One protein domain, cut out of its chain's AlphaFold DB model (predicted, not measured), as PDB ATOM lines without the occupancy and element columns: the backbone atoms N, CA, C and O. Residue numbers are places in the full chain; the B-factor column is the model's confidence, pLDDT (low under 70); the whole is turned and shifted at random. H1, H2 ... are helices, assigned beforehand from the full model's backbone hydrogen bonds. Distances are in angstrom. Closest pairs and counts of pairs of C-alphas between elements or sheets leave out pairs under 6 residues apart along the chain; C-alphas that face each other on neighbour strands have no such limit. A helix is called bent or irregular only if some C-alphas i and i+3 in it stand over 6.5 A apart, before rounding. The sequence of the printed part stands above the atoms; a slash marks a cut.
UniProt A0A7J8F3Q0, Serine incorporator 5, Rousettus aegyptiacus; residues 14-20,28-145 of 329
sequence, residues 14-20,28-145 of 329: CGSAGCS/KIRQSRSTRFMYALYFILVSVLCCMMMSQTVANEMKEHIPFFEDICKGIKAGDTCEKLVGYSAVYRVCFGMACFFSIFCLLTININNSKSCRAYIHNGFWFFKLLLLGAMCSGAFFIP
ATOM      1  N   CYS A  14      11.312 -32.633  50.328       48.38
ATOM      2  CA  CYS A  14      10.327 -31.945  49.483       48.38
ATOM      3  C   CYS A  14       9.356 -31.020  50.247       48.38
ATOM      4  O   CYS A  14       8.561 -30.325  49.616       48.38
ATOM      5  N   GLY A  15       9.436 -30.920  51.581       47.00
ATOM      6  CA  GLY A  15       8.651 -29.946  52.353       47.00
ATOM      7  C   GLY A  15       8.098 -30.475  53.676       47.00
ATOM      8  O   GLY A  15       7.878 -31.669  53.860       47.00
ATOM      9  N   SER A  16       7.802 -29.552  54.594       48.88
ATOM     10  CA  SER A  16       7.264 -29.853  55.932       48.88
ATOM     11  C   SER A  16       5.902 -30.571  55.912       48.88
ATOM     12  O   SER A  16       5.565 -31.248  56.879       48.88
ATOM     13  N   ALA A  17       5.151 -30.488  54.807       46.12
ATOM     14  CA  ALA A  17       3.882 -31.194  54.624       46.12
ATOM     15  C   ALA A  17       4.044 -32.709  54.364       46.12
ATOM     16  O   ALA A  17       3.186 -33.481  54.777       46.12
ATOM     17  N   GLY A  18       5.144 -33.155  53.739       39.50
ATOM     18  CA  GLY A  18       5.404 -34.590  53.523       39.50
ATOM     19  C   GLY A  18       5.874 -35.301  54.795       39.50
ATOM     20  O   GLY A  18       5.525 -36.449  55.056       39.50
ATOM     21  N   CYS A  19       6.598 -34.578  55.649       43.56
ATOM     22  CA  CYS A  19       7.170 -35.127  56.874       43.56
ATOM     23  C   CYS A  19       6.108 -35.355  57.975       43.56
ATOM     24  O   CYS A  19       6.225 -36.304  58.745       43.56
ATOM     25  N   SER A  20       5.021 -34.565  58.020       44.00
ATOM     26  CA  SER A  20       3.910 -34.806  58.963       44.00
ATOM     27  C   SER A  20       2.976 -35.949  58.554       44.00
ATOM     28  O   SER A  20       2.280 -36.485  59.407       44.00
ATOM     29  N   LYS A  28       6.914 -31.959  66.484       48.19
ATOM     30  CA  LYS A  28       6.228 -30.876  65.758       48.19
ATOM     31  C   LYS A  28       7.043 -29.579  65.849       48.19
ATOM     32  O   LYS A  28       6.797 -28.725  66.698       48.19
ATOM     33  N   ILE A  29       8.035 -29.420  64.978       56.38
ATOM     34  CA  ILE A  29       8.800 -28.180  64.840       56.38
ATOM     35  C   ILE A  29       7.860 -27.112  64.271       56.38
ATOM     36  O   ILE A  29       7.171 -27.326  63.274       56.38
ATOM     37  N   ARG A  30       7.822 -25.935  64.909       62.12
ATOM     38  CA  ARG A  30       7.032 -24.787  64.432       62.12
ATOM     39  C   ARG A  30       7.485 -24.440  63.009       62.12
ATOM     40  O   ARG A  30       8.644 -24.071  62.837       62.12
ATOM     41  N   GLN A  31       6.579 -24.509  62.028       65.69
ATOM     42  CA  GLN A  31       6.892 -24.317  60.598       65.69
ATOM     43  C   GLN A  31       7.753 -23.071  60.334       65.69
ATOM     44  O   GLN A  31       8.760 -23.173  59.648       65.69
ATOM     45  N   SER A  32       7.459 -21.939  60.985       66.88
ATOM     46  CA  SER A  32       8.250 -20.702  60.850       66.88
ATOM     47  C   SER A  32       9.732 -20.844  61.225       66.88
ATOM     48  O   SER A  32      10.558 -20.172  60.616       66.88
ATOM     49  N   ARG A  33      10.084 -21.677  62.215       74.31
ATOM     50  CA  ARG A  33      11.489 -21.914  62.600       74.31
ATOM     51  C   ARG A  33      12.197 -22.800  61.576       74.31
ATOM     52  O   ARG A  33      13.342 -22.543  61.231       74.31
ATOM     53  N   SER A  34      11.492 -23.797  61.041       78.81
ATOM     54  CA  SER A  34      12.019 -24.673  59.990       78.81
ATOM     55  C   SER A  34      12.276 -23.919  58.680       78.81
ATOM     56  O   SER A  34      13.324 -24.111  58.074       78.81
ATOM     57  N   THR A  35      11.375 -23.017  58.276       82.12
ATOM     58  CA  THR A  35      11.552 -22.213  57.059       82.12
ATOM     59  C   THR A  35      12.789 -21.315  57.143       82.12
ATOM     60  O   THR A  35      13.590 -21.285  56.212       82.12
ATOM     61  N   ARG A  36      12.984 -20.627  58.280       86.25
ATOM     62  CA  ARG A  36      14.167 -19.783  58.532       86.25
ATOM     63  C   ARG A  36      15.461 -20.596  58.502       86.25
ATOM     64  O   ARG A  36      16.412 -20.183  57.848       86.25
ATOM     65  N   PHE A  37      15.459 -21.777  59.128       86.12
ATOM     66  CA  PHE A  37      16.611 -22.677  59.102       86.12
ATOM     67  C   PHE A  37      17.025 -23.062  57.688       86.12
ATOM     68  O   PHE A  37      18.198 -22.972  57.346       86.12
ATOM     69  N   MET A  38      16.068 -23.482  56.860       88.69
ATOM     70  CA  MET A  38      16.366 -23.965  55.514       88.69
ATOM     71  C   MET A  38      16.926 -22.859  54.613       88.69
ATOM     72  O   MET A  38      17.886 -23.097  53.886       88.69
ATOM     73  N   TYR A  39      16.399 -21.632  54.697       90.38
ATOM     74  CA  TYR A  39      16.983 -20.500  53.968       90.38
ATOM     75  C   TYR A  39      18.378 -20.125  54.486       90.38
ATOM     76  O   TYR A  39      19.255 -19.827  53.677       90.38
ATOM     77  N   ALA A  40      18.614 -20.195  55.802       90.31
ATOM     78  CA  ALA A  40      19.955 -20.022  56.360       90.31
ATOM     79  C   ALA A  40      20.917 -21.111  55.856       90.31
ATOM     80  O   ALA A  40      22.048 -20.807  55.489       90.31
ATOM     81  N   LEU A  41      20.458 -22.362  55.755       90.12
ATOM     82  CA  LEU A  41      21.237 -23.469  55.203       90.12
ATOM     83  C   LEU A  41      21.601 -23.229  53.734       90.12
ATOM     84  O   LEU A  41      22.752 -23.444  53.367       90.12
ATOM     85  N   TYR A  42      20.676 -22.741  52.901       92.56
ATOM     86  CA  TYR A  42      20.985 -22.383  51.508       92.56
ATOM     87  C   TYR A  42      22.027 -21.277  51.410       92.56
ATOM     88  O   TYR A  42      22.962 -21.384  50.618       92.56
ATOM     89  N   PHE A  43      21.894 -20.244  52.242       92.31
ATOM     90  CA  PHE A  43      22.875 -19.169  52.305       92.31
ATOM     91  C   PHE A  43      24.260 -19.692  52.713       92.31
ATOM     92  O   PHE A  43      25.252 -19.374  52.056       92.31
ATOM     93  N   ILE A  44      24.335 -20.532  53.752       91.12
ATOM     94  CA  ILE A  44      25.587 -21.145  54.221       91.12
ATOM     95  C   ILE A  44      26.200 -22.028  53.132       91.12
ATOM     96  O   ILE A  44      27.384 -21.886  52.845       91.12
ATOM     97  N   LEU A  45      25.408 -22.899  52.499       91.81
ATOM     98  CA  LEU A  45      25.876 -23.811  51.453       91.81
ATOM     99  C   LEU A  45      26.554 -23.048  50.313       91.81
ATOM    100  O   LEU A  45      27.680 -23.362  49.940       91.81
ATOM    101  N   VAL A  46      25.901 -22.013  49.789       92.69
ATOM    102  CA  VAL A  46      26.480 -21.225  48.699       92.69
ATOM    103  C   VAL A  46      27.642 -20.356  49.189       92.69
ATOM    104  O   VAL A  46      28.615 -20.204  48.463       92.69
ATOM    105  N   SER A  47      27.608 -19.844  50.423       90.81
ATOM    106  CA  SER A  47      28.752 -19.121  51.002       90.81
ATOM    107  C   SER A  47      29.995 -20.011  51.097       90.81
ATOM    108  O   SER A  47      31.088 -19.573  50.750       90.81
ATOM    109  N   VAL A  48      29.837 -21.279  51.495       89.12
ATOM    110  CA  VAL A  48      30.925 -22.269  51.498       89.12
ATOM    111  C   VAL A  48      31.435 -22.519  50.079       89.12
ATOM    112  O   VAL A  48      32.647 -22.525  49.878       89.12
ATOM    113  N   LEU A  49      30.543 -22.648  49.088       89.50
ATOM    114  CA  LEU A  49      30.945 -22.761  47.680       89.50
ATOM    115  C   LEU A  49      31.762 -21.540  47.227       89.50
ATOM    116  O   LEU A  49      32.821 -21.712  46.631       89.50
ATOM    117  N   CYS A  50      31.341 -20.319  47.569       89.12
ATOM    118  CA  CYS A  50      32.100 -19.104  47.268       89.12
ATOM    119  C   CYS A  50      33.488 -19.109  47.931       89.12
ATOM    120  O   CYS A  50      34.474 -18.770  47.278       89.12
ATOM    121  N   CYS A  51      33.594 -19.537  49.194       84.69
ATOM    122  CA  CYS A  51      34.884 -19.688  49.874       84.69
ATOM    123  C   CYS A  51      35.782 -20.727  49.184       84.69
ATOM    124  O   CYS A  51      36.981 -20.498  49.042       84.69
ATOM    125  N   MET A  52      35.217 -21.848  48.718       83.62
ATOM    126  CA  MET A  52      35.963 -22.856  47.959       83.62
ATOM    127  C   MET A  52      36.479 -22.293  46.630       83.62
ATOM    128  O   MET A  52      37.640 -22.503  46.300       83.62
ATOM    129  N   MET A  53      35.659 -21.531  45.903       79.12
ATOM    130  CA  MET A  53      36.041 -20.906  44.627       79.12
ATOM    131  C   MET A  53      37.129 -19.834  44.776       79.12
ATOM    132  O   MET A  53      37.854 -19.551  43.828       79.12
ATOM    133  N   MET A  54      37.243 -19.236  45.962       76.75
ATOM    134  CA  MET A  54      38.290 -18.272  46.294       76.75
ATOM    135  C   MET A  54      39.596 -18.946  46.756       76.75
ATOM    136  O   MET A  54      40.628 -18.283  46.854       76.75
ATOM    137  N   SER A  55      39.565 -20.249  47.057       74.25
ATOM    138  CA  SER A  55      40.739 -20.991  47.516       74.25
ATOM    139  C   SER A  55      41.744 -21.196  46.385       74.25
ATOM    140  O   SER A  55      41.408 -21.697  45.310       74.25
ATOM    141  N   GLN A  56      43.011 -20.891  46.667       66.25
ATOM    142  CA  GLN A  56      44.114 -21.057  45.720       66.25
ATOM    143  C   GLN A  56      44.284 -22.519  45.272       66.25
ATOM    144  O   GLN A  56      44.668 -22.774  44.137       66.25
ATOM    145  N   THR A  57      43.940 -23.488  46.127       67.06
ATOM    146  CA  THR A  57      43.985 -24.917  45.784       67.06
ATOM    147  C   THR A  57      43.028 -25.251  44.641       67.06
ATOM    148  O   THR A  57      43.399 -25.967  43.722       67.06
ATOM    149  N   VAL A  58      41.815 -24.690  44.659       65.81
ATOM    150  CA  VAL A  58      40.808 -24.933  43.614       65.81
ATOM    151  C   VAL A  58      41.169 -24.188  42.328       65.81
ATOM    152  O   VAL A  58      40.965 -24.718  41.240       65.81
ATOM    153  N   ALA A  59      41.751 -22.991  42.440       64.25
ATOM    154  CA  ALA A  59      42.231 -22.235  41.285       64.25
ATOM    155  C   ALA A  59      43.362 -22.965  40.532       64.25
ATOM    156  O   ALA A  59      43.352 -22.996  39.302       64.25
ATOM    157  N   ASN A  60      44.290 -23.595  41.261       65.50
ATOM    158  CA  ASN A  60      45.392 -24.361  40.673       65.50
ATOM    159  C   ASN A  60      44.889 -25.618  39.938       65.50
ATOM    160  O   ASN A  60      45.280 -25.858  38.801       65.50
ATOM    161  N   GLU A  61      43.962 -26.363  40.542       67.00
ATOM    162  CA  GLU A  61      43.335 -27.541  39.921       67.00
ATOM    163  C   GLU A  61      42.500 -27.158  38.684       67.00
ATOM    164  O   GLU A  61      42.539 -27.834  37.655       67.00
ATOM    165  N   MET A  62      41.770 -26.034  38.732       63.97
ATOM    166  CA  MET A  62      41.040 -25.519  37.565       63.97
ATOM    167  C   MET A  62      41.981 -25.161  36.412       63.97
ATOM    168  O   MET A  62      41.620 -25.386  35.260       63.97
ATOM    169  N   LYS A  63      43.170 -24.624  36.695       60.97
ATOM    170  CA  LYS A  63      44.168 -24.296  35.670       60.97
ATOM    171  C   LYS A  63      44.715 -25.540  34.971       60.97
ATOM    172  O   LYS A  63      44.900 -25.507  33.760       60.97
ATOM    173  N   GLU A  64      44.954 -26.623  35.709       62.94
ATOM    174  CA  GLU A  64      45.449 -27.875  35.122       62.94
ATOM    175  C   GLU A  64      44.365 -28.636  34.347       62.94
ATOM    176  O   GLU A  64      44.660 -29.265  33.332       62.94
ATOM    177  N   HIS A  65      43.104 -28.554  34.782       69.38
ATOM    178  CA  HIS A  65      42.020 -29.351  34.205       69.38
ATOM    179  C   HIS A  65      41.116 -28.614  33.201       69.38
ATOM    180  O   HIS A  65      40.357 -29.278  32.490       69.38
ATOM    181  N   ILE A  66      41.165 -27.278  33.105       65.75
ATOM    182  CA  ILE A  66      40.300 -26.498  32.202       65.75
ATOM    183  C   ILE A  66      41.116 -25.904  31.042       65.75
ATOM    184  O   ILE A  66      41.795 -24.892  31.218       65.75
ATOM    185  N   PRO A  67      40.983 -26.441  29.815       55.81
ATOM    186  CA  PRO A  67      41.777 -25.999  28.664       55.81
ATOM    187  C   PRO A  67      41.466 -24.566  28.196       55.81
ATOM    188  O   PRO A  67      42.266 -23.970  27.488       55.81
ATOM    189  N   PHE A  68      40.329 -23.988  28.599       63.03
ATOM    190  CA  PHE A  68      39.905 -22.629  28.223       63.03
ATOM    191  C   PHE A  68      40.320 -21.545  29.241       63.03
ATOM    192  O   PHE A  68      39.914 -20.388  29.139       63.03
ATOM    193  N   PHE A  69      41.109 -21.903  30.261       64.88
ATOM    194  CA  PHE A  69      41.509 -20.978  31.323       64.88
ATOM    195  C   PHE A  69      42.390 -19.827  30.800       64.88
ATOM    196  O   PHE A  69      42.218 -18.682  31.218       64.88
ATOM    197  N   GLU A  70      43.271 -20.092  29.828       62.62
ATOM    198  CA  GLU A  70      44.113 -19.054  29.214       62.62
ATOM    199  C   GLU A  70      43.318 -18.013  28.414       62.62
ATOM    200  O   GLU A  70      43.661 -16.829  28.439       62.62
ATOM    201  N   ASP A  71      42.241 -18.415  27.737       64.44
ATOM    202  CA  ASP A  71      41.401 -17.497  26.960       64.44
ATOM    203  C   ASP A  71      40.572 -16.587  27.875       64.44
ATOM    204  O   ASP A  71      40.428 -15.391  27.607       64.44
ATOM    205  N   ILE A  72      40.124 -17.114  29.019       66.50
ATOM    206  CA  ILE A  72      39.503 -16.321  30.090       66.50
ATOM    207  C   ILE A  72      40.515 -15.307  30.650       66.50
ATOM    208  O   ILE A  72      40.178 -14.137  30.829       66.50
ATOM    209  N   CYS A  73      41.770 -15.713  30.869       65.94
ATOM    210  CA  CYS A  73      42.828 -14.809  31.329       65.94
ATOM    211  C   CYS A  73      43.152 -13.692  30.331       65.94
ATOM    212  O   CYS A  73      43.317 -12.534  30.731       65.94
ATOM    213  N   LYS A  74      43.223 -14.024  29.037       63.34
ATOM    214  CA  LYS A  74      43.458 -13.055  27.957       63.34
ATOM    215  C   LYS A  74      42.291 -12.080  27.811       63.34
ATOM    216  O   LYS A  74      42.532 -10.884  27.665       63.34
ATOM    217  N   GLY A  75      41.051 -12.561  27.926       59.94
ATOM    218  CA  GLY A  75      39.843 -11.732  27.865       59.94
ATOM    219  C   GLY A  75      39.748 -10.686  28.980       59.94
ATOM    220  O   GLY A  75      39.205  -9.613  28.754       59.94
ATOM    221  N   ILE A  76      40.327 -10.960  30.155       62.44
ATOM    222  CA  ILE A  76      40.289 -10.069  31.331       62.44
ATOM    223  C   ILE A  76      41.535  -9.150  31.406       62.44
ATOM    224  O   ILE A  76      41.639  -8.316  32.301       62.44
ATOM    225  N   LYS A  77      42.506  -9.279  30.481       58.94
ATOM    226  CA  LYS A  77      43.800  -8.550  30.503       58.94
ATOM    227  C   LYS A  77      44.517  -8.632  31.866       58.94
ATOM    228  O   LYS A  77      45.146  -7.675  32.312       58.94
ATOM    229  N   ALA A  78      44.413  -9.775  32.544       57.69
ATOM    230  CA  ALA A  78      44.703  -9.881  33.976       57.69
ATOM    231  C   ALA A  78      46.197 -10.015  34.357       57.69
ATOM    232  O   ALA A  78      46.519 -10.012  35.548       57.69
ATOM    233  N   GLY A  79      47.111 -10.131  33.384       61.25
ATOM    234  CA  GLY A  79      48.546 -10.329  33.641       61.25
ATOM    235  C   GLY A  79      48.832 -11.508  34.587       61.25
ATOM    236  O   GLY A  79      48.081 -12.485  34.617       61.25
ATOM    237  N   ASP A  80      49.877 -11.392  35.412       59.59
ATOM    238  CA  ASP A  80      50.345 -12.443  36.340       59.59
ATOM    239  C   ASP A  80      49.368 -12.771  37.491       59.59
ATOM    240  O   ASP A  80      49.594 -13.703  38.257       59.59
ATOM    241  N   THR A  81      48.263 -12.026  37.640       63.50
ATOM    242  CA  THR A  81      47.281 -12.209  38.735       63.50
ATOM    243  C   THR A  81      45.950 -12.788  38.245       63.50
ATOM    244  O   THR A  81      44.908 -12.621  38.883       63.50
ATOM    245  N   CYS A  82      45.966 -13.487  37.106       67.75
ATOM    246  CA  CYS A  82      44.748 -14.015  36.501       67.75
ATOM    247  C   CYS A  82      43.956 -14.953  37.429       67.75
ATOM    248  O   CYS A  82      42.747 -14.788  37.572       67.75
ATOM    249  N   GLU A  83      44.622 -15.885  38.116       64.50
ATOM    250  CA  GLU A  83      43.964 -16.909  38.943       64.50
ATOM    251  C   GLU A  83      43.055 -16.304  40.025       64.50
ATOM    252  O   GLU A  83      41.917 -16.738  40.212       64.50
ATOM    253  N   LYS A  84      43.512 -15.229  40.678       65.88
ATOM    254  CA  LYS A  84      42.717 -14.515  41.686       65.88
ATOM    255  C   LYS A  84      41.533 -13.790  41.049       65.88
ATOM    256  O   LYS A  84      40.431 -13.846  41.591       65.88
ATOM    257  N   LEU A  85      41.730 -13.138  39.898       70.06
ATOM    258  CA  LEU A  85      40.652 -12.439  39.187       70.06
ATOM    259  C   LEU A  85      39.552 -13.395  38.711       70.06
ATOM    260  O   LEU A  85      38.373 -13.047  38.812       70.06
ATOM    261  N   VAL A  86      39.911 -14.597  38.250       73.81
ATOM    262  CA  VAL A  86      38.929 -15.624  37.871       73.81
ATOM    263  C   VAL A  86      38.091 -16.040  39.080       73.81
ATOM    264  O   VAL A  86      36.862 -16.049  38.989       73.81
ATOM    265  N   GLY A  87      38.728 -16.290  40.231       76.62
ATOM    266  CA  GLY A  87      38.030 -16.595  41.485       76.62
ATOM    267  C   GLY A  87      37.046 -15.493  41.894       76.62
ATOM    268  O   GLY A  87      35.868 -15.768  42.131       76.62
ATOM    269  N   TYR A  88      37.479 -14.225  41.888       78.50
ATOM    270  CA  TYR A  88      36.602 -13.085  42.188       78.50
ATOM    271  C   TYR A  88      35.423 -12.983  41.214       78.50
ATOM    272  O   TYR A  88      34.279 -12.847  41.649       78.50
ATOM    273  N   SER A  89      35.666 -13.093  39.904       81.50
ATOM    274  CA  SER A  89      34.595 -13.037  38.904       81.50
ATOM    275  C   SER A  89      33.567 -14.152  39.099       81.50
ATOM    276  O   SER A  89      32.370 -13.928  38.904       81.50
ATOM    277  N   ALA A  90      34.017 -15.350  39.461       84.56
ATOM    278  CA  ALA A  90      33.151 -16.499  39.649       84.56
ATOM    279  C   ALA A  90      32.295 -16.352  40.923       84.56
ATOM    280  O   ALA A  90      31.086 -16.586  40.879       84.56
ATOM    281  N   VAL A  91      32.876 -15.846  42.019       88.88
ATOM    282  CA  VAL A  91      32.132 -15.497  43.243       88.88
ATOM    283  C   VAL A  91      31.064 -14.437  42.961       88.88
ATOM    284  O   VAL A  91      29.926 -14.593  43.395       88.88
ATOM    285  N   TYR A  92      31.376 -13.388  42.190       88.31
ATOM    286  CA  TYR A  92      30.404 -12.342  41.839       88.31
ATOM    287  C   TYR A  92      29.173 -12.913  41.115       88.31
ATOM    288  O   TYR A  92      28.044 -12.554  41.453       88.31
ATOM    289  N   ARG A  93      29.373 -13.841  40.171       90.12
ATOM    290  CA  ARG A  93      28.292 -14.510  39.422       90.12
ATOM    291  C   ARG A  93      27.439 -15.419  40.307       90.12
ATOM    292  O   ARG A  93      26.213 -15.345  40.260       90.12
ATOM    293  N   VAL A  94      28.066 -16.236  41.152       92.56
ATOM    294  CA  VAL A  94      27.339 -17.116  42.085       92.56
ATOM    295  C   VAL A  94      26.537 -16.292  43.099       92.56
ATOM    296  O   VAL A  94      25.356 -16.562  43.323       92.56
ATOM    297  N   CYS A  95      27.130 -15.231  43.652       93.38
ATOM    298  CA  CYS A  95      26.443 -14.302  44.549       93.38
ATOM    299  C   CYS A  95      25.298 -13.550  43.853       93.38
ATOM    300  O   CYS A  95      24.273 -13.302  44.484       93.38
ATOM    301  N   PHE A  96      25.429 -13.222  42.566       93.69
ATOM    302  CA  PHE A  96      24.331 -12.666  41.770       93.69
ATOM    303  C   PHE A  96      23.158 -13.645  41.651       93.69
ATOM    304  O   PHE A  96      22.024 -13.277  41.957       93.69
ATOM    305  N   GLY A  97      23.423 -14.910  41.301       94.19
ATOM    306  CA  GLY A  97      22.393 -15.951  41.244       94.19
ATOM    307  C   GLY A  97      21.664 -16.128  42.580       94.19
ATOM    308  O   GLY A  97      20.431 -16.157  42.622       94.19
ATOM    309  N   MET A  98      22.417 -16.146  43.686       94.81
ATOM    310  CA  MET A  98      21.852 -16.158  45.037       94.81
ATOM    311  C   MET A  98      20.985 -14.920  45.313       94.81
ATOM    312  O   MET A  98      19.875 -15.055  45.832       94.81
ATOM    313  N   ALA A  99      21.475 -13.721  44.994       94.75
ATOM    314  CA  ALA A  99      20.744 -12.481  45.229       94.75
ATOM    315  C   ALA A  99      19.409 -12.487  44.477       94.75
ATOM    316  O   ALA A  99      18.367 -12.262  45.087       94.75
ATOM    317  N   CYS A 100      19.413 -12.854  43.193       94.56
ATOM    318  CA  CYS A 100      18.193 -12.986  42.404       94.56
ATOM    319  C   CYS A 100      17.228 -14.023  43.002       94.56
ATOM    320  O   CYS A 100      16.029 -13.754  43.079       94.56
ATOM    321  N   PHE A 101      17.725 -15.173  43.474       95.56
ATOM    322  CA  PHE A 101      16.902 -16.181  44.150       95.56
ATOM    323  C   PHE A 101      16.182 -15.589  45.372       95.56
ATOM    324  O   PHE A 101      14.953 -15.662  45.467       95.56
ATOM    325  N   PHE A 102      16.911 -14.943  46.287       94.44
ATOM    326  CA  PHE A 102      16.302 -14.328  47.470       94.44
ATOM    327  C   PHE A 102      15.397 -13.144  47.118       94.44
ATOM    328  O   PHE A 102      14.357 -12.980  47.754       94.44
ATOM    329  N   SER A 103      15.721 -12.358  46.088       93.75
ATOM    330  CA  SER A 103      14.866 -11.274  45.599       93.75
ATOM    331  C   SER A 103      13.534 -11.792  45.057       93.75
ATOM    332  O   SER A 103      12.496 -11.227  45.395       93.75
ATOM    333  N   ILE A 104      13.522 -12.890  44.294       93.50
ATOM    334  CA  ILE A 104      12.277 -13.521  43.827       93.50
ATOM    335  C   ILE A 104      11.418 -13.930  45.025       93.50
ATOM    336  O   ILE A 104      10.234 -13.597  45.080       93.50
ATOM    337  N   PHE A 105      12.002 -14.598  46.025       91.44
ATOM    338  CA  PHE A 105      11.252 -14.993  47.219       91.44
ATOM    339  C   PHE A 105      10.816 -13.808  48.083       91.44
ATOM    340  O   PHE A 105       9.744 -13.886  48.677       91.44
ATOM    341  N   CYS A 106      11.584 -12.719  48.113       91.94
ATOM    342  CA  CYS A 106      11.189 -11.463  48.743       91.94
ATOM    343  C   CYS A 106       9.948 -10.873  48.055       91.94
ATOM    344  O   CYS A 106       8.955 -10.601  48.720       91.94
ATOM    345  N   LEU A 107       9.949 -10.769  46.720       91.62
ATOM    346  CA  LEU A 107       8.802 -10.277  45.948       91.62
ATOM    347  C   LEU A 107       7.563 -11.170  46.115       91.62
ATOM    348  O   LEU A 107       6.449 -10.672  46.283       91.62
ATOM    349  N   LEU A 108       7.748 -12.494  46.132       87.88
ATOM    350  CA  LEU A 108       6.658 -13.452  46.336       87.88
ATOM    351  C   LEU A 108       5.998 -13.318  47.716       87.88
ATOM    352  O   LEU A 108       4.802 -13.604  47.837       87.88
ATOM    353  N   THR A 109       6.741 -12.888  48.741       87.38
ATOM    354  CA  THR A 109       6.237 -12.740  50.114       87.38
ATOM    355  C   THR A 109       5.676 -11.358  50.444       87.38
ATOM    356  O   THR A 109       5.133 -11.181  51.539       87.38
ATOM    357  N   ILE A 110       5.704 -10.401  49.507       88.00
ATOM    358  CA  ILE A 110       5.107  -9.075  49.711       88.00
ATOM    359  C   ILE A 110       3.599  -9.203  49.976       88.00
ATOM    360  O   ILE A 110       2.848  -9.833  49.217       88.00
ATOM    361  N   ASN A 111       3.163  -8.556  51.062       83.69
ATOM    362  CA  ASN A 111       1.767  -8.447  51.493       83.69
ATOM    363  C   ASN A 111       1.080  -9.812  51.720       83.69
ATOM    364  O   ASN A 111      -0.080 -10.028  51.357       83.69
ATOM    365  N   ILE A 112       1.811 -10.779  52.288       84.38
ATOM    366  CA  ILE A 112       1.219 -12.022  52.792       84.38
ATOM    367  C   ILE A 112       0.780 -11.816  54.242       84.38
ATOM    368  O   ILE A 112       1.597 -11.830  55.157       84.38
ATOM    369  N   ASN A 113      -0.532 -11.724  54.448       75.69
ATOM    370  CA  ASN A 113      -1.120 -11.563  55.784       75.69
ATOM    371  C   ASN A 113      -1.581 -12.892  56.404       75.69
ATOM    372  O   ASN A 113      -1.859 -12.959  57.597       75.69
ATOM    373  N   ASN A 114      -1.665 -13.965  55.608       74.50
ATOM    374  CA  ASN A 114      -2.162 -15.263  56.060       74.50
ATOM    375  C   ASN A 114      -1.283 -16.417  55.556       74.50
ATOM    376  O   ASN A 114      -1.007 -16.529  54.356       74.50
ATOM    377  N   SER A 115      -0.902 -17.311  56.472       67.44
ATOM    378  CA  SER A 115      -0.048 -18.481  56.229       67.44
ATOM    379  C   SER A 115      -0.696 -19.566  55.362       67.44
ATOM    380  O   SER A 115      -0.004 -20.477  54.917       67.44
ATOM    381  N   LYS A 116      -2.003 -19.457  55.088       70.44
ATOM    382  CA  LYS A 116      -2.767 -20.393  54.242       70.44
ATOM    383  C   LYS A 116      -2.808 -20.021  52.756       70.44
ATOM    384  O   LYS A 116      -3.391 -20.749  51.961       70.44
ATOM    385  N   SER A 117      -2.222 -18.890  52.367       77.94
ATOM    386  CA  SER A 117      -2.202 -18.461  50.962       77.94
ATOM    387  C   SER A 117      -1.296 -19.374  50.124       77.94
ATOM    388  O   SER A 117      -0.247 -19.797  50.607       77.94
ATOM    389  N   CYS A 118      -1.623 -19.610  48.846       78.00
ATOM    390  CA  CYS A 118      -0.798 -20.429  47.937       78.00
ATOM    391  C   CYS A 118       0.687 -19.992  47.928       78.00
ATOM    392  O   CYS A 118       1.591 -20.810  48.093       78.00
ATOM    393  N   ARG A 119       0.946 -18.675  47.887       82.81
ATOM    394  CA  ARG A 119       2.299 -18.088  47.980       82.81
ATOM    395  C   ARG A 119       3.028 -18.440  49.286       82.81
ATOM    396  O   ARG A 119       4.225 -18.711  49.276       82.81
ATOM    397  N   ALA A 120       2.307 -18.490  50.407       79.31
ATOM    398  CA  ALA A 120       2.867 -18.869  51.703       79.31
ATOM    399  C   ALA A 120       3.207 -20.367  51.760       79.31
ATOM    400  O   ALA A 120       4.199 -20.747  52.383       79.31
ATOM    401  N   TYR A 121       2.430 -21.214  51.081       80.44
ATOM    402  CA  TYR A 121       2.730 -22.640  50.955       80.44
ATOM    403  C   TYR A 121       4.011 -22.870  50.140       80.44
ATOM    404  O   TYR A 121       4.898 -23.598  50.586       80.44
ATOM    405  N   ILE A 122       4.171 -22.159  49.016       83.88
ATOM    406  CA  ILE A 122       5.412 -22.174  48.225       83.88
ATOM    407  C   ILE A 122       6.593 -21.688  49.072       83.88
ATOM    408  O   ILE A 122       7.643 -22.325  49.094       83.88
ATOM    409  N   HIS A 123       6.437 -20.601  49.835       85.56
ATOM    410  CA  HIS A 123       7.515 -20.073  50.673       85.56
ATOM    411  C   HIS A 123       7.940 -21.030  51.803       85.56
ATOM    412  O   HIS A 123       9.135 -21.132  52.077       85.56
ATOM    413  N   ASN A 124       7.007 -21.771  52.408       82.69
ATOM    414  CA  ASN A 124       7.271 -22.685  53.530       82.69
ATOM    415  C   ASN A 124       7.560 -24.150  53.121       82.69
ATOM    416  O   ASN A 124       7.866 -24.976  53.986       82.69
ATOM    417  N   GLY A 125       7.440 -24.488  51.833       80.56
ATOM    418  CA  GLY A 125       7.581 -25.851  51.305       80.56
ATOM    419  C   GLY A 125       8.536 -25.974  50.112       80.56
ATOM    420  O   GLY A 125       9.315 -25.062  49.842       80.56
ATOM    421  N   PHE A 126       8.479 -27.116  49.414       85.00
ATOM    422  CA  PHE A 126       9.202 -27.406  48.163       85.00
ATOM    423  C   PHE A 126      10.716 -27.133  48.197       85.00
ATOM    424  O   PHE A 126      11.269 -26.518  47.287       85.00
ATOM    425  N   TRP A 127      11.404 -27.598  49.242       87.25
ATOM    426  CA  TRP A 127      12.836 -27.338  49.433       87.25
ATOM    427  C   TRP A 127      13.699 -27.897  48.294       87.25
ATOM    428  O   TRP A 127      14.475 -27.159  47.702       87.25
ATOM    429  N   PHE A 128      13.518 -29.156  47.895       87.75
ATOM    430  CA  PHE A 128      14.286 -29.730  46.783       87.75
ATOM    431  C   PHE A 128      14.203 -28.900  45.485       87.75
ATOM    432  O   PHE A 128      15.227 -28.556  44.900       87.75
ATOM    433  N   PHE A 129      13.000 -28.488  45.075       89.88
ATOM    434  CA  PHE A 129      12.823 -27.656  43.879       89.88
ATOM    435  C   PHE A 129      13.439 -26.264  44.025       89.88
ATOM    436  O   PHE A 129      13.979 -25.730  43.062       89.88
ATOM    437  N   LYS A 130      13.411 -25.681  45.228       91.69
ATOM    438  CA  LYS A 130      14.113 -24.422  45.504       91.69
ATOM    439  C   LYS A 130      15.622 -24.568  45.399       91.69
ATOM    440  O   LYS A 130      16.263 -23.667  44.878       91.69
ATOM    441  N   LEU A 131      16.178 -25.684  45.866       92.25
ATOM    442  CA  LEU A 131      17.605 -25.959  45.734       92.25
ATOM    443  C   LEU A 131      18.003 -26.101  44.258       92.25
ATOM    444  O   LEU A 131      19.008 -25.528  43.848       92.25
ATOM    445  N   LEU A 132      17.191 -26.793  43.451       93.69
ATOM    446  CA  LEU A 132      17.399 -26.867  42.002       93.69
ATOM    447  C   LEU A 132      17.310 -25.488  41.340       93.69
ATOM    448  O   LEU A 132      18.172 -25.151  40.533       93.69
ATOM    449  N   LEU A 133      16.314 -24.677  41.708       94.00
ATOM    450  CA  LEU A 133      16.180 -23.307  41.214       94.00
ATOM    451  C   LEU A 133      17.403 -22.459  41.586       94.00
ATOM    452  O   LEU A 133      17.945 -21.770  40.729       94.00
ATOM    453  N   LEU A 134      17.869 -22.537  42.833       95.12
ATOM    454  CA  LEU A 134      19.071 -21.841  43.290       95.12
ATOM    455  C   LEU A 134      20.300 -22.269  42.479       95.12
ATOM    456  O   LEU A 134      21.024 -21.415  41.976       95.12
ATOM    457  N   GLY A 135      20.503 -23.576  42.297       93.44
ATOM    458  CA  GLY A 135      21.591 -24.110  41.476       93.44
ATOM    459  C   GLY A 135      21.527 -23.619  40.028       93.44
ATOM    460  O   GLY A 135      22.540 -23.176  39.495       93.44
ATOM    461  N   ALA A 136      20.333 -23.623  39.426       94.12
ATOM    462  CA  ALA A 136      20.102 -23.136  38.068       94.12
ATOM    463  C   ALA A 136      20.356 -21.627  37.923       94.12
ATOM    464  O   ALA A 136      20.895 -21.190  36.912       94.12
ATOM    465  N   MET A 137      20.003 -20.820  38.926       93.88
ATOM    466  CA  MET A 137      20.282 -19.380  38.913       93.88
ATOM    467  C   MET A 137      21.777 -19.089  39.087       93.88
ATOM    468  O   MET A 137      22.316 -18.223  38.399       93.88
ATOM    469  N   CYS A 138      22.464 -19.832  39.962       92.94
ATOM    470  CA  CYS A 138      23.911 -19.715  40.144       92.94
ATOM    471  C   CYS A 138      24.692 -20.150  38.894       92.94
ATOM    472  O   CYS A 138      25.632 -19.460  38.508       92.94
ATOM    473  N   SER A 139      24.310 -21.253  38.240       89.81
ATOM    474  CA  SER A 139      24.944 -21.691  36.988       89.81
ATOM    475  C   SER A 139      24.568 -20.791  35.807       89.81
ATOM    476  O   SER A 139      25.425 -20.452  34.995       89.81
ATOM    477  N   GLY A 140      23.318 -20.323  35.755       89.50
ATOM    478  CA  GLY A 140      22.811 -19.384  34.755       89.50
ATOM    479  C   GLY A 140      23.621 -18.087  34.676       89.50
ATOM    480  O   GLY A 140      23.868 -17.574  33.587       89.50
ATOM    481  N   ALA A 141      24.110 -17.593  35.817       88.81
ATOM    482  CA  ALA A 141      24.922 -16.380  35.895       88.81
ATOM    483  C   ALA A 141      26.275 -16.476  35.156       88.81
ATOM    484  O   ALA A 141      26.870 -15.446  34.834       88.81
ATOM    485  N   PHE A 142      26.769 -17.683  34.853       85.88
ATOM    486  CA  PHE A 142      27.995 -17.867  34.064       85.88
ATOM    487  C   PHE A 142      27.805 -17.621  32.568       85.88
ATOM    488  O   PHE A 142      28.781 -17.319  31.888       85.88
ATOM    489  N   PHE A 143      26.572 -17.675  32.063       86.38
ATOM    490  CA  PHE A 143      26.274 -17.437  30.649       86.38
ATOM    491  C   PHE A 143      26.147 -15.950  30.285       86.38
ATOM    492  O   PHE A 143      25.777 -15.635  29.158       86.38
ATOM    493  N   ILE A 144      26.438 -15.027  31.209       83.69
ATOM    494  CA  ILE A 144      26.402 -13.579  30.958       83.69
ATOM    495  C   ILE A 144      27.670 -13.171  30.175       83.69
ATOM    496  O   ILE A 144      28.764 -13.242  30.748       83.69
ATOM    497  N   PRO A 145      27.552 -12.739  28.899       70.56
ATOM    498  CA  PRO A 145      28.703 -12.508  28.019       70.56
ATOM    499  C   PRO A 145      29.429 -11.178  28.282       70.56
ATOM    500  O   PRO A 145      30.640 -11.101  28.096       70.56
TER     501      PRO A 145
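Overview. This is residues 14 to 20 and 28 to 145 of the 329 residues of the protein "Serine incorporator 5" of Rousettus aegyptiacus (UniProt A0A7J8F3Q0). Long H2 and longer H5 run opposite ways side by side, touching toward the end where H3 and H4 sit and spreading apart toward the end where H6 packs on both, while H7 crosses H5 on another side to complete a loose three-helix bundle. Short helices thus cluster at both ends of a rod, with H3 and H4 packed on one end of H5 and little H1 near the other end of the rod. The printed part has 125 residues with seven named helices, H1 to H7 in order, and no named strand; the class is all helix. The whole is loose, with a radius of gyration of the C-alphas of 18.5 A and spans of 56 by 26 by 18 A.

Arrangement. H1, residues 16 to 20, is close to but not clearly touching H2, residues 31 to 54; their closest C-alphas, of Ser 16 and Gln 31, are 7.2 A apart. H2 touches H5, residues 79 to 109, with residues 43 to 54 alone, at a shallow tilt of 14 degrees, opposite ways; the closest C-alphas, of Met 54 and Gly 87, are 5.1 A apart. H3, residues 56 to 65, touches H5 about perpendicular at 76 degrees, closest at the C-alphas of Ala 59 and Glu 83, 6.1 A. H4, residues 69 to 75, touches H5 about perpendicular at 86 degrees, closest at the C-alphas of Cys 73 and Cys 82, 5.6 A. H5 is the hub, touching five helices. H6, residues 118 to 124, touches H2 with closest C-alphas of Thr 35 and Asn 124, 5.6 A apart, and touches H5 with those of Leu 108 and Arg 119, 6.6 A apart. H7, residues 127 to 143, touches H5 at a steep tilt of 42 degrees, opposite ways, with the C-alphas of Gly 97 and Cys 138 closest at 4.2 A. H2, H5 and H7 form an up-and-down bundle, each running against the one before it. H7 and H4 are apart. Every O i to N i+4 pair is within hydrogen-bond range in H2, H3, H4 and H6; the counts are 25 of 27 in H5, 11 of 13 in H7 and 0 of 1 in H1, where 0 of 2 O i to N i+3 pairs are within range.

Along the chain. H1 begins at C-alpha 16, (7.264, -29.853, 55.932). H2 measures 35.0 A from first to last C-alpha, H3 14.3 A and H4 10.0 A. H5 measures 45.5 A from C-alpha 79 at (48.546, -10.329, 33.641); it has a kink of 30 degrees near residue 86 and is irregular, with C-alphas 80 and 83 8.2 A apart. H6 measures 10.1 A, and H7 25.1 A, ending at C-alpha 143, (26.274, -17.437, 30.649).

Size, cuts and confidence. The two C-alphas farthest apart, of Lys 28 and Gly 79, are 57.0 A apart. Residues 21 to 27 are not printed, and C-alphas 20 and 28 are 8.2 A apart across this cut. Of the links printed whole, H5 to H6 is short and the others are tight. The mean pLDDT of the printed part is 77.8; residues 14 to 20, 28 to 32, 56 to 84 and 115 are under 70.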